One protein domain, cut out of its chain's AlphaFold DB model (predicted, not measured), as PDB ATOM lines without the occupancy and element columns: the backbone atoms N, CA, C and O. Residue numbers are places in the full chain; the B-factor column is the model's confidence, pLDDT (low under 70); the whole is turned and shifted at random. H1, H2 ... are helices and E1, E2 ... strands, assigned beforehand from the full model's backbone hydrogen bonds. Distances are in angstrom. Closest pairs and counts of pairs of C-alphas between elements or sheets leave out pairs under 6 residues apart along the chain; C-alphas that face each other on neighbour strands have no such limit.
ATOM      1  N   ARG A 113     130.963 102.867 111.195       87.56
ATOM      2  CA  ARG A 113     131.239 104.164 111.822       87.56
ATOM      3  C   ARG A 113     130.830 104.184 113.290       87.56
ATOM      4  O   ARG A 113     129.791 103.643 113.659       87.56
ATOM      5  N   ASP A 114     131.608 104.891 114.108       89.50
ATOM      6  CA  ASP A 114     131.212 105.180 115.484       89.50
ATOM      7  C   ASP A 114     129.962 106.072 115.503       89.50
ATOM      8  O   ASP A 114     129.946 107.187 114.966       89.50
ATOM      9  N   CYS A 115     128.886 105.534 116.061       93.00
ATOM     10  CA  CYS A 115     127.578 106.165 116.111       93.00
ATOM     11  C   CYS A 115     126.829 105.740 117.371       93.00
ATOM     12  O   CYS A 115     127.074 104.666 117.928       93.00
ATOM     13  N   SER A 116     125.891 106.577 117.797       93.81
ATOM     14  CA  SER A 116     124.977 106.297 118.897       93.81
ATOM     15  C   SER A 116     123.541 106.317 118.393       93.81
ATOM     16  O   SER A 116     123.180 107.102 117.515       93.81
ATOM     17  N   LEU A 117     122.720 105.438 118.957       96.25
ATOM     18  CA  LEU A 117     121.281 105.434 118.748       96.25
ATOM     19  C   LEU A 117     120.632 105.661 120.110       96.25
ATOM     20  O   LEU A 117     120.944 104.936 121.050       96.25
ATOM     21  N   VAL A 118     119.772 106.665 120.236       95.75
ATOM     22  CA  VAL A 118     119.114 107.019 121.504       95.75
ATOM     23  C   VAL A 118     117.603 106.991 121.294       95.75
ATOM     24  O   VAL A 118     117.138 107.517 120.286       95.75
ATOM     25  N   PRO A 119     116.814 106.364 122.178       94.69
ATOM     26  CA  PRO A 119     115.364 106.354 122.033       94.69
ATOM     27  C   PRO A 119     114.782 107.756 122.259       94.69
ATOM     28  O   PRO A 119     115.156 108.451 123.202       94.69
ATOM     29  N   GLU A 120     113.830 108.146 121.417       92.44
ATOM     30  CA  GLU A 120     113.004 109.348 121.560       92.44
ATOM     31  C   GLU A 120     111.516 108.976 121.463       92.44
ATOM     32  O   GLU A 120     111.144 107.862 121.083       92.44
ATOM     33  N   THR A 121     110.623 109.907 121.798       86.31
ATOM     34  CA  THR A 121     109.179 109.678 121.680       86.31
ATOM     35  C   THR A 121     108.798 109.383 120.225       86.31
ATOM     36  O   THR A 121     108.782 110.274 119.381       86.31
ATOM     37  N   GLY A 122     108.471 108.119 119.939       85.81
ATOM     38  CA  GLY A 122     108.013 107.654 118.626       85.81
ATOM     39  C   GLY A 122     109.115 107.327 117.609       85.81
ATOM     40  O   GLY A 122     108.792 106.878 116.510       85.81
ATOM     41  N   CYS A 123     110.398 107.511 117.940       93.81
ATOM     42  CA  CYS A 123     111.521 107.218 117.043       93.81
ATOM     43  C   CYS A 123     112.828 106.966 117.811       93.81
ATOM     44  O   CYS A 123     112.846 106.900 119.035       93.81
ATOM     45  N   TRP A 124     113.943 106.845 117.094       97.25
ATOM     46  CA  TRP A 124     115.278 106.941 117.684       97.25
ATOM     47  C   TRP A 124     116.042 108.103 117.058       97.25
ATOM     48  O   TRP A 124     115.806 108.449 115.904       97.25
ATOM     49  N   LEU A 125     116.982 108.682 117.791       97.12
ATOM     50  CA  LEU A 125     117.933 109.659 117.291       97.12
ATOM     51  C   LEU A 125     119.278 108.973 117.054       97.12
ATOM     52  O   LEU A 125     119.938 108.524 117.990       97.12
ATOM     53  N   LEU A 126     119.678 108.889 115.791       96.75
ATOM     54  CA  LEU A 126     120.989 108.425 115.358       96.75
ATOM     55  C   LEU A 126     121.939 109.613 115.272       96.75
ATOM     56  O   LEU A 126     121.665 110.561 114.536       96.75
ATOM     57  N   SER A 127     123.069 109.537 115.967       95.06
ATOM     58  CA  SER A 127     124.098 110.578 115.953       95.06
ATOM     59  C   SER A 127     125.469 109.993 115.619       95.06
ATOM     60  O   SER A 127     125.821 108.910 116.084       95.06
ATOM     61  N   TYR A 128     126.255 110.698 114.808       93.56
ATOM     62  CA  TYR A 128     127.656 110.359 114.527       93.56
ATOM     63  C   TYR A 128     128.461 111.618 114.200       93.56
ATOM     64  O   TYR A 128     127.897 112.676 113.911       93.56
ATOM     65  N   ARG A 129     129.792 111.515 114.222       90.31
ATOM     66  CA  ARG A 129     130.688 112.615 113.840       90.31
ATOM     67  C   ARG A 129     131.228 112.427 112.429       90.31
ATOM     68  O   ARG A 129     131.642 111.332 112.059       90.31
ATOM     69  N   ASP A 130     131.254 113.513 111.665       85.62
ATOM     70  CA  ASP A 130     131.831 113.567 110.322       85.62
ATOM     71  C   ASP A 130     132.590 114.879 110.132       85.62
ATOM     72  O   ASP A 130     132.016 115.959 110.302       85.62
ATOM     73  N   GLY A 131     133.894 114.800 109.861       85.00
ATOM     74  CA  GLY A 131     134.753 115.986 109.748       85.00
ATOM     75  C   GLY A 131     134.673 116.924 110.964       85.00
ATOM     76  O   GLY A 131     134.640 118.142 110.805       85.00
ATOM     77  N   GLY A 132     134.545 116.371 112.176       85.50
ATOM     78  CA  GLY A 132     134.412 117.138 113.424       85.50
ATOM     79  C   GLY A 132     133.022 117.732 113.692       85.50
ATOM     80  O   GLY A 132     132.817 118.324 114.749       85.50
ATOM     81  N   ARG A 133     132.048 117.559 112.787       90.38
ATOM     82  CA  ARG A 133     130.662 118.015 112.975       90.38
ATOM     83  C   ARG A 133     129.762 116.855 113.372       90.38
ATOM     84  O   ARG A 133     129.843 115.772 112.798       90.38
ATOM     85  N   GLU A 134     128.880 117.095 114.334       92.88
ATOM     86  CA  GLU A 134     127.838 116.137 114.693       92.88
ATOM     87  C   GLU A 134     126.751 116.124 113.607       92.88
ATOM     88  O   GLU A 134     126.264 117.167 113.164       92.88
ATOM     89  N   LYS A 135     126.391 114.926 113.158       93.38
ATOM     90  CA  LYS A 135     125.294 114.661 112.231       93.38
ATOM     91  C   LYS A 135     124.224 113.878 112.973       93.38
ATOM     92  O   LYS A 135     124.554 112.939 113.692       93.38
ATOM     93  N   LYS A 136     122.962 114.264 112.781       94.69
ATOM     94  CA  LYS A 136     121.802 113.665 113.446       94.69
ATOM     95  C   LYS A 136     120.756 113.242 112.429       94.69
ATOM     96  O   LYS A 136     120.488 113.980 111.483       94.69
ATOM     97  N   PHE A 137     120.186 112.066 112.646       96.06
ATOM     98  CA  PHE A 137     119.108 111.504 111.845       96.06
ATOM     99  C   PHE A 137     118.051 110.912 112.766       96.06
ATOM    100  O   PHE A 137     118.385 110.187 113.701       96.06
ATOM    101  N   ARG A 138     116.774 111.143 112.473       96.69
ATOM    102  CA  ARG A 138     115.709 110.343 113.090       96.69
ATOM    103  C   ARG A 138     115.693 108.960 112.462       96.69
ATOM    104  O   ARG A 138     115.788 108.839 111.250       96.69
ATOM    105  N   VAL A 139     115.542 107.915 113.255       97.56
ATOM    106  CA  VAL A 139     115.353 106.547 112.778       97.56
ATOM    107  C   VAL A 139     113.917 106.142 113.049       97.56
ATOM    108  O   VAL A 139     113.453 106.149 114.189       97.56
ATOM    109  N   LEU A 140     113.220 105.800 111.976       96.12
ATOM    110  CA  LEU A 140     111.814 105.431 111.962       96.12
ATOM    111  C   LEU A 140     111.690 104.013 111.434       96.12
ATOM    112  O   LEU A 140     112.486 103.582 110.606       96.12
ATOM    113  N   ILE A 141     110.676 103.293 111.889       95.62
ATOM    114  CA  ILE A 141     110.349 101.980 111.344       95.62
ATOM    115  C   ILE A 141     108.962 102.094 110.763       95.62
ATOM    116  O   ILE A 141     108.027 102.413 111.491       95.62
ATOM    117  N   PHE A 142     108.862 101.852 109.465       94.88
ATOM    118  CA  PHE A 142     107.631 101.937 108.706       94.88
ATOM    119  C   PHE A 142     107.275 100.555 108.166       94.88
ATOM    120  O   PHE A 142     108.117  99.835 107.624       94.88
ATOM    121  N   ARG A 143     106.019 100.162 108.339       92.56
ATOM    122  CA  ARG A 143     105.478  98.889 107.871       92.56
ATOM    123  C   ARG A 143     104.285  99.181 106.972       92.56
ATOM    124  O   ARG A 143     103.222  99.562 107.460       92.56
ATOM    125  N   LYS A 144     104.442  98.986 105.658       89.25
ATOM    126  CA  LYS A 144     103.501  99.481 104.631       89.25
ATOM    127  C   LYS A 144     102.047  99.055 104.851       89.25
ATOM    128  O   LYS A 144     101.134  99.816 104.568       89.25
ATOM    129  N   ASN A 145     101.834  97.845 105.363       86.50
ATOM    130  CA  ASN A 145     100.492  97.276 105.556       86.50
ATOM    131  C   ASN A 145      99.912  97.533 106.957       86.50
ATOM    132  O   ASN A 145      98.950  96.886 107.361       86.50
ATOM    133  N   SER A 146     100.581  98.347 107.764       87.62
ATOM    134  CA  SER A 146     100.393  98.404 109.216       87.62
ATOM    135  C   SER A 146     100.356  99.817 109.767       87.62
ATOM    136  O   SER A 146      99.711 100.050 110.784       87.62
ATOM    137  N   ASP A 147     101.084 100.709 109.108       92.56
ATOM    138  CA  ASP A 147     101.338 102.067 109.536       92.56
ATOM    139  C   ASP A 147     100.669 103.039 108.574       92.56
ATOM    140  O   ASP A 147     100.731 102.854 107.359       92.56
ATOM    141  N   ASP A 148     100.070 104.093 109.121       93.94
ATOM    142  CA  ASP A 148      99.620 105.238 108.339       93.94
ATOM    143  C   ASP A 148     100.827 106.143 108.035       93.94
ATOM    144  O   ASP A 148     101.422 106.686 108.973       93.94
ATOM    145  N   PRO A 149     101.205 106.345 106.758       93.06
ATOM    146  CA  PRO A 149     102.295 107.244 106.393       93.06
ATOM    147  C   PRO A 149     102.118 108.670 106.936       93.06
ATOM    148  O   PRO A 149     103.108 109.318 107.284       93.06
ATOM    149  N   LEU A 150     100.878 109.161 107.055       93.44
ATOM    150  CA  LEU A 150     100.601 110.527 107.511       93.44
ATOM    151  C   LEU A 150     101.085 110.772 108.945       93.44
ATOM    152  O   LEU A 150     101.534 111.876 109.258       93.44
ATOM    153  N   ALA A 151     101.090 109.734 109.787       92.81
ATOM    154  CA  ALA A 151     101.584 109.811 111.161       92.81
ATOM    155  C   ALA A 151     103.094 110.113 111.245       92.81
ATOM    156  O   ALA A 151     103.565 110.635 112.254       92.81
ATOM    157  N   PHE A 152     103.857 109.824 110.183       93.50
ATOM    158  CA  PHE A 152     105.312 110.006 110.148       93.50
ATOM    159  C   PHE A 152     105.735 111.347 109.541       93.50
ATOM    160  O   PHE A 152     106.845 111.807 109.810       93.50
ATOM    161  N   LEU A 153     104.869 112.012 108.768       91.44
ATOM    162  CA  LEU A 153     105.209 113.261 108.073       91.44
ATOM    163  C   LEU A 153     105.775 114.366 108.989       91.44
ATOM    164  O   LEU A 153     106.726 115.027 108.573       91.44
ATOM    165  N   PRO A 154     105.286 114.575 110.231       92.44
ATOM    166  CA  PRO A 154     105.883 115.561 111.132       92.44
ATOM    167  C   PRO A 154     107.341 115.250 111.494       92.44
ATOM    168  O   PRO A 154     108.150 116.171 111.587       92.44
ATOM    169  N   LEU A 155     107.677 113.965 111.661       91.56
ATOM    170  CA  LEU A 155     109.025 113.490 111.992       91.56
ATOM    171  C   LEU A 155     109.965 113.567 110.782       91.56
ATOM    172  O   LEU A 155     111.171 113.711 110.935       91.56
ATOM    173  N   LEU A 156     109.406 113.522 109.573       93.19
ATOM    174  CA  LEU A 156     110.140 113.587 108.312       93.19
ATOM    175  C   LEU A 156     110.433 115.018 107.837       93.19
ATOM    176  O   LEU A 156     110.875 115.201 106.708       93.19
ATOM    177  N   LYS A 157     110.217 116.042 108.675       91.44
ATOM    178  CA  LYS A 157     110.703 117.412 108.415       91.44
ATOM    179  C   LYS A 157     112.217 117.543 108.610       91.44
ATOM    180  O   LYS A 157     112.829 118.466 108.080       91.44
ATOM    181  N   GLU A 158     112.809 116.620 109.359       92.25
ATOM    182  CA  GLU A 158     114.242 116.524 109.627       92.25
ATOM    183  C   GLU A 158     114.844 115.322 108.881       92.25
ATOM    184  O   GLU A 158     114.110 114.395 108.524       92.25
ATOM    185  N   PRO A 159     116.172 115.297 108.648       94.44
ATOM    186  CA  PRO A 159     116.835 114.144 108.055       94.44
ATOM    187  C   PRO A 159     116.504 112.847 108.795       94.44
ATOM    188  O   PRO A 159     116.680 112.753 110.013       94.44
ATOM    189  N   ALA A 160     116.061 111.831 108.057       95.88
ATOM    190  CA  ALA A 160     115.621 110.572 108.644       95.88
ATOM    191  C   ALA A 160     116.152 109.340 107.904       95.88
ATOM    192  O   ALA A 160     116.381 109.365 106.695       95.88
ATOM    193  N   VAL A 161     116.304 108.245 108.645       96.81
ATOM    194  CA  VAL A 161     116.484 106.882 108.154       96.81
ATOM    195  C   VAL A 161     115.201 106.106 108.451       96.81
ATOM    196  O   VAL A 161     114.819 105.942 109.606       96.81
ATOM    197  N   VAL A 162     114.529 105.620 107.419       97.06
ATOM    198  CA  VAL A 162     113.303 104.831 107.518       97.06
ATOM    199  C   VAL A 162     113.642 103.370 107.254       97.06
ATOM    200  O   VAL A 162     113.990 102.993 106.138       97.06
ATOM    201  N   ILE A 163     113.529 102.530 108.274       96.31
ATOM    202  CA  ILE A 163     113.603 101.080 108.125       96.31
ATOM    203  C   ILE A 163     112.241 100.588 107.640       96.31
ATOM    204  O   ILE A 163     111.242 100.771 108.336       96.31
ATOM    205  N   ALA A 164     112.188  99.959 106.469       94.56
ATOM    206  CA  ALA A 164     110.933  99.557 105.845       94.56
ATOM    207  C   ALA A 164     110.911  98.093 105.393       94.56
ATOM    208  O   ALA A 164     111.937  97.494 105.073       94.56
ATOM    209  N   ASP A 165     109.714  97.510 105.355       91.31
ATOM    210  CA  ASP A 165     109.474  96.200 104.741       91.31
ATOM    211  C   ASP A 165     109.394  96.289 103.207       91.31
ATOM    212  O   ASP A 165     109.769  95.348 102.509       91.31
ATOM    213  N   ALA A 166     108.948  97.432 102.680       91.62
ATOM    214  CA  ALA A 166     108.922  97.750 101.258       91.62
ATOM    215  C   ALA A 166     109.080  99.260 101.019       91.62
ATOM    216  O   ALA A 166     108.753 100.078 101.879       91.62
ATOM    217  N   LEU A 167     109.530  99.633  99.817       91.69
ATOM    218  CA  LEU A 167     109.566 101.031  99.391       91.69
ATOM    219  C   LEU A 167     108.149 101.608  99.240       91.69
ATOM    220  O   LEU A 167     107.185 100.908  98.898       91.69
ATOM    221  N   THR A 168     108.041 102.914  99.472       90.31
ATOM    222  CA  THR A 168     106.817 103.694  99.298       90.31
ATOM    223  C   THR A 168     107.146 105.083  98.773       90.31
ATOM    224  O   THR A 168     108.144 105.686  99.153       90.31
ATOM    225  N   ASP A 169     106.268 105.587  97.919       90.44
ATOM    226  CA  ASP A 169     106.256 106.951  97.403       90.44
ATOM    227  C   ASP A 169     105.610 107.958  98.369       90.44
ATOM    228  O   ASP A 169     105.715 109.163  98.149       90.44
ATOM    229  N   ALA A 170     104.998 107.500  99.467       92.25
ATOM    230  CA  ALA A 170     104.314 108.358 100.435       92.25
ATOM    231  C   ALA A 170     105.234 109.402 101.096       92.25
ATOM    232  O   ALA A 170     104.756 110.420 101.588       92.25
ATOM    233  N   PHE A 171     106.551 109.168 101.097       95.00
ATOM    234  CA  PHE A 171     107.555 110.088 101.648       95.00
ATOM    235  C   PHE A 171     108.353 110.820 100.558       95.00
ATOM    236  O   PHE A 171     109.430 111.362 100.821       95.00
ATOM    237  N   LYS A 172     107.857 110.838  99.315       93.94
ATOM    238  CA  LYS A 172     108.490 111.575  98.216       93.94
ATOM    239  C   LYS A 172     108.567 113.067  98.547       93.94
ATOM    240  O   LYS A 172     107.567 113.695  98.871       93.94
ATOM    241  N   GLY A 173     109.770 113.630  98.441       91.31
ATOM    242  CA  GLY A 173     110.055 115.027  98.788       91.31
ATOM    243  C   GLY A 173     110.484 115.250 100.242       91.31
ATOM    244  O   GLY A 173     110.946 116.341 100.566       91.31
ATOM    245  N   CYS A 174     110.406 114.235 101.107       94.81
ATOM    246  CA  CYS A 174     110.972 114.309 102.451       94.81
ATOM    247  C   CYS A 174     112.494 114.047 102.432       94.81
ATOM    248  O   CYS A 174     112.961 113.242 101.622       94.81
ATOM    249  N   PRO A 175     113.276 114.638 103.357       94.00
ATOM    250  CA  PRO A 175     114.692 114.324 103.594       94.00
ATOM    251  C   PRO A 175     114.897 112.938 104.249       94.00
ATOM    252  O   PRO A 175     115.603 112.791 105.247       94.00
ATOM    253  N   ALA A 176     114.274 111.903 103.689       95.00
ATOM    254  CA  ALA A 176     114.296 110.540 104.195       95.00
ATOM    255  C   ALA A 176     115.207 109.641 103.351       95.00
ATOM    256  O   ALA A 176     115.263 109.759 102.129       95.00
ATOM    257  N   ARG A 177     115.880 108.704 104.012       95.19
ATOM    258  CA  ARG A 177     116.618 107.599 103.394       95.19
ATOM    259  C   ARG A 177     116.028 106.294 103.879       95.19
ATOM    260  O   ARG A 177     115.859 106.111 105.075       95.19
ATOM    261  N   PHE A 178     115.740 105.380 102.979       96.06
ATOM    262  CA  PHE A 178     115.166 104.090 103.307       96.06
ATOM    263  C   PHE A 178     116.249 103.035 103.450       96.06
ATOM    264  O   PHE A 178     117.187 103.008 102.665       96.06
ATOM    265  N   VAL A 179     116.074 102.127 104.400       95.19
ATOM    266  CA  VAL A 179     116.781 100.846 104.447       95.19
ATOM    267  C   VAL A 179     115.730  99.755 104.488       95.19
ATOM    268  O   VAL A 179     114.824  99.796 105.319       95.19
ATOM    269  N   LEU A 180     115.836  98.775 103.598       93.69
ATOM    270  CA  LEU A 180     114.906  97.655 103.595       93.69
ATOM    271  C   LEU A 180     115.343  96.593 104.603       93.69
ATOM    272  O   LEU A 180     116.534  96.330 104.769       93.69
ATOM    273  N   ASP A 181     114.377  95.925 105.231       91.19
ATOM    274  CA  ASP A 181     114.656  94.850 106.189       91.19
ATOM    275  C   ASP A 181     115.581  93.768 105.585       91.19
ATOM    276  O   ASP A 181     116.476  93.268 106.264       91.19
ATOM    277  N   GLN A 182     115.422  93.438 104.297       88.56
ATOM    278  CA  GLN A 182     116.280  92.467 103.601       88.56
ATOM    279  C   GLN A 182     117.760  92.894 103.550       88.56
ATOM    280  O   GLN A 182     118.651  92.057 103.738       88.56
ATOM    281  N   ASP A 183     118.016  94.194 103.366       89.56
ATOM    282  CA  ASP A 183     119.359  94.782 103.283       89.56
ATOM    283  C   ASP A 183     119.974  94.954 104.685       89.56
ATOM    284  O   ASP A 183     121.195  94.906 104.868       89.56
ATOM    285  N   LEU A 184     119.130  95.064 105.721       87.31
ATOM    286  CA  LEU A 184     119.584  94.980 107.109       87.31
ATOM    287  C   LEU A 184     120.165  93.603 107.425       87.31
ATOM    288  O   LEU A 184     121.201  93.517 108.083       87.31
ATOM    289  N   ILE A 185     119.535  92.524 106.964       84.06
ATOM    290  CA  ILE A 185     119.904  91.157 107.367       84.06
ATOM    291  C   ILE A 185     121.041  90.603 106.518       84.06
ATOM    292  O   ILE A 185     121.892  89.867 107.029       84.06
ATOM    293  N   SER A 186     121.042  90.931 105.228       79.88
ATOM    294  CA  SER A 186     121.901  90.306 104.228       79.88
ATOM    295  C   SER A 186     122.637  91.341 103.383       79.88
ATOM    296  O   SER A 186     122.146  92.440 103.168       79.88
ATOM    297  N   GLY A 187     123.834  90.981 102.911       77.44
ATOM    298  CA  GLY A 187     124.616  91.829 102.011       77.44
ATOM    299  C   GLY A 187     125.199  93.103 102.647       77.44
ATOM    300  O   GLY A 187     125.189  93.258 103.875       77.44
ATOM    301  N   PRO A 188     125.782  93.995 101.823       83.19
ATOM    302  CA  PRO A 188     126.213  95.327 102.248       83.19
ATOM    303  C   PRO A 188     125.003  96.189 102.622       83.19
ATOM    304  O   PRO A 188     123.914  95.996 102.089       83.19
ATOM    305  N   LEU A 189     125.193  97.133 103.546       88.69
ATOM    306  CA  LEU A 189     124.110  98.018 103.964       88.69
ATOM    307  C   LEU A 189     123.805  99.001 102.827       88.69
ATOM    308  O   LEU A 189     124.674  99.777 102.429       88.69
ATOM    309  N   ARG A 190     122.581  98.939 102.298       91.75
ATOM    310  CA  ARG A 190     122.104  99.790 101.203       91.75
ATOM    311  C   ARG A 190     121.051 100.757 101.701       91.75
ATOM    312  O   ARG A 190     120.235 100.412 102.555       91.75
ATOM    313  N   PHE A 191     121.074 101.948 101.123       94.69
ATOM    314  CA  PHE A 191     120.095 102.988 101.377       94.69
ATOM    315  C   PHE A 191     119.422 103.373 100.068       94.69
ATOM    316  O   PHE A 191     120.025 103.267  99.004       94.69
ATOM    317  N   TYR A 192     118.184 103.838 100.155       95.44
ATOM    318  CA  TYR A 192     117.400 104.271  99.005       95.44
ATOM    319  C   TYR A 192     116.786 105.637  99.272       95.44
ATOM    320  O   TYR A 192     116.451 105.978 100.407       95.44
ATOM    321  N   LEU A 193     116.602 106.416  98.222       94.88
ATOM    322  CA  LEU A 193     115.802 107.628  98.263       94.88
ATOM    323  C   LEU A 193     114.304 107.269  98.253       94.88
ATOM    324  O   LEU A 193     113.933 106.160  97.858       94.88
ATOM    325  N   PRO A 194     113.411 108.199  98.637       93.25
ATOM    326  CA  PRO A 194     111.969 107.948  98.624       93.25
ATOM    327  C   PRO A 194     111.387 107.690  97.223       93.25
ATOM    328  O   PRO A 194     110.277 107.185  97.104       93.25
ATOM    329  N   ASP A 195     112.113 108.034  96.153       91.44
ATOM    330  CA  ASP A 195     111.743 107.686  94.772       91.44
ATOM    331  C   ASP A 195     112.157 106.251  94.377       91.44
ATOM    332  O   ASP A 195     111.893 105.816  93.258       91.44
ATOM    333  N   GLY A 196     112.788 105.517  95.300       91.94
ATOM    334  CA  GLY A 196     113.207 104.129  95.159       91.94
ATOM    335  C   GLY A 196     114.591 103.925  94.548       91.94
ATOM    336  O   GLY A 196     115.042 102.782  94.462       91.94
ATOM    337  N   LYS A 197     115.292 104.990  94.142       93.25
ATOM    338  CA  LYS A 197     116.675 104.876  93.658       93.25
ATOM    339  C   LYS A 197     117.627 104.596  94.814       93.25
ATOM    340  O   LYS A 197     117.420 105.086  95.917       93.25
ATOM    341  N   GLU A 198     118.688 103.839  94.556       93.94
ATOM    342  CA  GLU A 198     119.756 103.640  95.540       93.94
ATOM    343  C   GLU A 198     120.450 104.979  95.851       93.94
ATOM    344  O   GLU A 198     120.825 105.725  94.943       93.94
ATOM    345  N   ASP A 199     120.606 105.286  97.139       92.81
ATOM    346  CA  ASP A 199     121.300 106.479  97.620       92.81
ATOM    347  C   ASP A 199     122.808 106.214  97.664       92.81
ATOM    348  O   ASP A 199     123.358 105.662  98.622       92.81
ATOM    349  N   MET A 200     123.485 106.618  96.591       87.62
ATOM    350  CA  MET A 200     124.926 106.435  96.432       87.62
ATOM    351  C   MET A 200     125.757 107.314  97.377       87.62
ATOM    352  O   MET A 200     126.929 106.997  97.596       87.62
ATOM    353  N   GLU A 201     125.157 108.367  97.939       85.06
ATOM    354  CA  GLU A 201     125.784 109.342  98.839       85.06
ATOM    355  C   GLU A 201     125.489 109.052 100.319       85.06
ATOM    356  O   GLU A 201     125.812 109.853 101.201       85.06
ATOM    357  N   ALA A 202     124.866 107.908 100.621       82.75
ATOM    358  CA  ALA A 202     124.513 107.557 101.984       82.75
ATOM    359  C   ALA A 202     125.766 107.507 102.889       82.75
ATOM    360  O   ALA A 202     126.717 106.775 102.600       82.75
ATOM    361  N   PRO A 203     125.765 108.215 104.038       74.94
ATOM    362  CA  PRO A 203     126.963 108.404 104.866       74.94
ATOM    363  C   PRO A 203     127.441 107.134 105.584       74.94
ATOM    364  O   PRO A 203     128.519 107.122 106.176       74.94
ATOM    365  N   PHE A 204     126.634 106.074 105.545       75.56
ATOM    366  CA  PHE A 204     126.909 104.775 106.160       75.56
ATOM    367  C   PHE A 204     127.144 103.674 105.128       75.56
ATOM    368  O   PHE A 204     127.096 102.486 105.452       75.56
ATOM    369  N   ARG A 205     127.366 104.059 103.870       66.75
ATOM    370  CA  ARG A 205     127.764 103.122 102.833       66.75
ATOM    371  C   ARG A 205     129.171 102.613 103.144       66.75
ATOM    372  O   ARG A 205     130.097 103.401 103.307       66.75
ATOM    373  N   GLY A 206     129.334 101.298 103.218       56.53
ATOM    374  CA  GLY A 206     130.631 100.688 103.493       56.53
ATOM    375  C   GLY A 206     130.598  99.168 103.408       56.53
ATOM    376  O   GLY A 206     129.555  98.535 103.595       56.53
TER     377      GLY A 206
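What this domain is: This is residues 113 to 206 of the 213 residues of an uncharacterized protein of Candidatus Desulforudis sp (UniProt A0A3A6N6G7). One strongly twisted sheet of five strands runs through the domain: a long antiparallel hairpin pair, E1 to E3, makes one wing, and the short parallel strands E4 and E5 lie near the middle. Residues 143 to 159 and 165 to 175 loop over one face of the E4 and E5 part, the short helix H1 follows at the end of E5, and the last stretch, residues 186 to 206, runs back beside E5. The printed part has 94 residues, with E1, E2, E3, E4, E5 and H1 in that order along the chain; under half of the residues are in named elements, and the class is mostly strand. The sheet is mixed, in the order E1, E2, E3, E4, E5. The whole is compact, with a radius of gyration of the C-alphas of 12.8 A and spans of 38 by 30 by 23 A.

How they stand to each other: Start at edge strand E1, residues 115 to 120, and E2, residues 123 to 130: this hairpin is antiparallel at 155 degrees, with N 118 and O 125 2.9 A apart, within hydrogen-bond range. E3, residues 133 to 142, forms the next hairpin with E2, antiparallel at 150 degrees, and N 126 and O 137 are 2.8 A apart. E1, E2 and E3 make a meander, each strand the antiparallel neighbour of the one before. E4, residues 160 to 164, is parallel to E3 at 30 degrees; look for N 161 and O 138, 2.7 A apart. Edge strand E5, residues 176 to 180, is parallel to E4 at 28 degrees, with N 162 and O 177 2.7 A apart. E1 is apart from E4 and E5. H1, residues 181 to 185, is on the sheet but only grazes it, with its residues 181 to 184; its O i to N i+4 pair is within hydrogen-bond range.

Where its parts are: Find C-alpha 115 at (127.578, 106.165, 116.111); from there E1 runs 15.9 A to Glu 120. E2 then covers 22.3 A, and E3, the longest strand by residues, covers 28.4 A to C-alpha 142 at (107.631, 101.937, 108.706). E4 measures 12.3 A and E5 12.9 A. H1 spans 6.5 A and ends at C-alpha 185, (119.904, 91.157, 107.367).

The domain as a whole: The C-alphas of Gly 132 and Asn 145, 40.1 A apart, are the two farthest apart. The printed part has no cut. The links E3 to E4, 17 residues, and E4 to E5, 11 residues, are long. The mean pLDDT of the printed part is 91.0, and residues 205 to 206 are under 70.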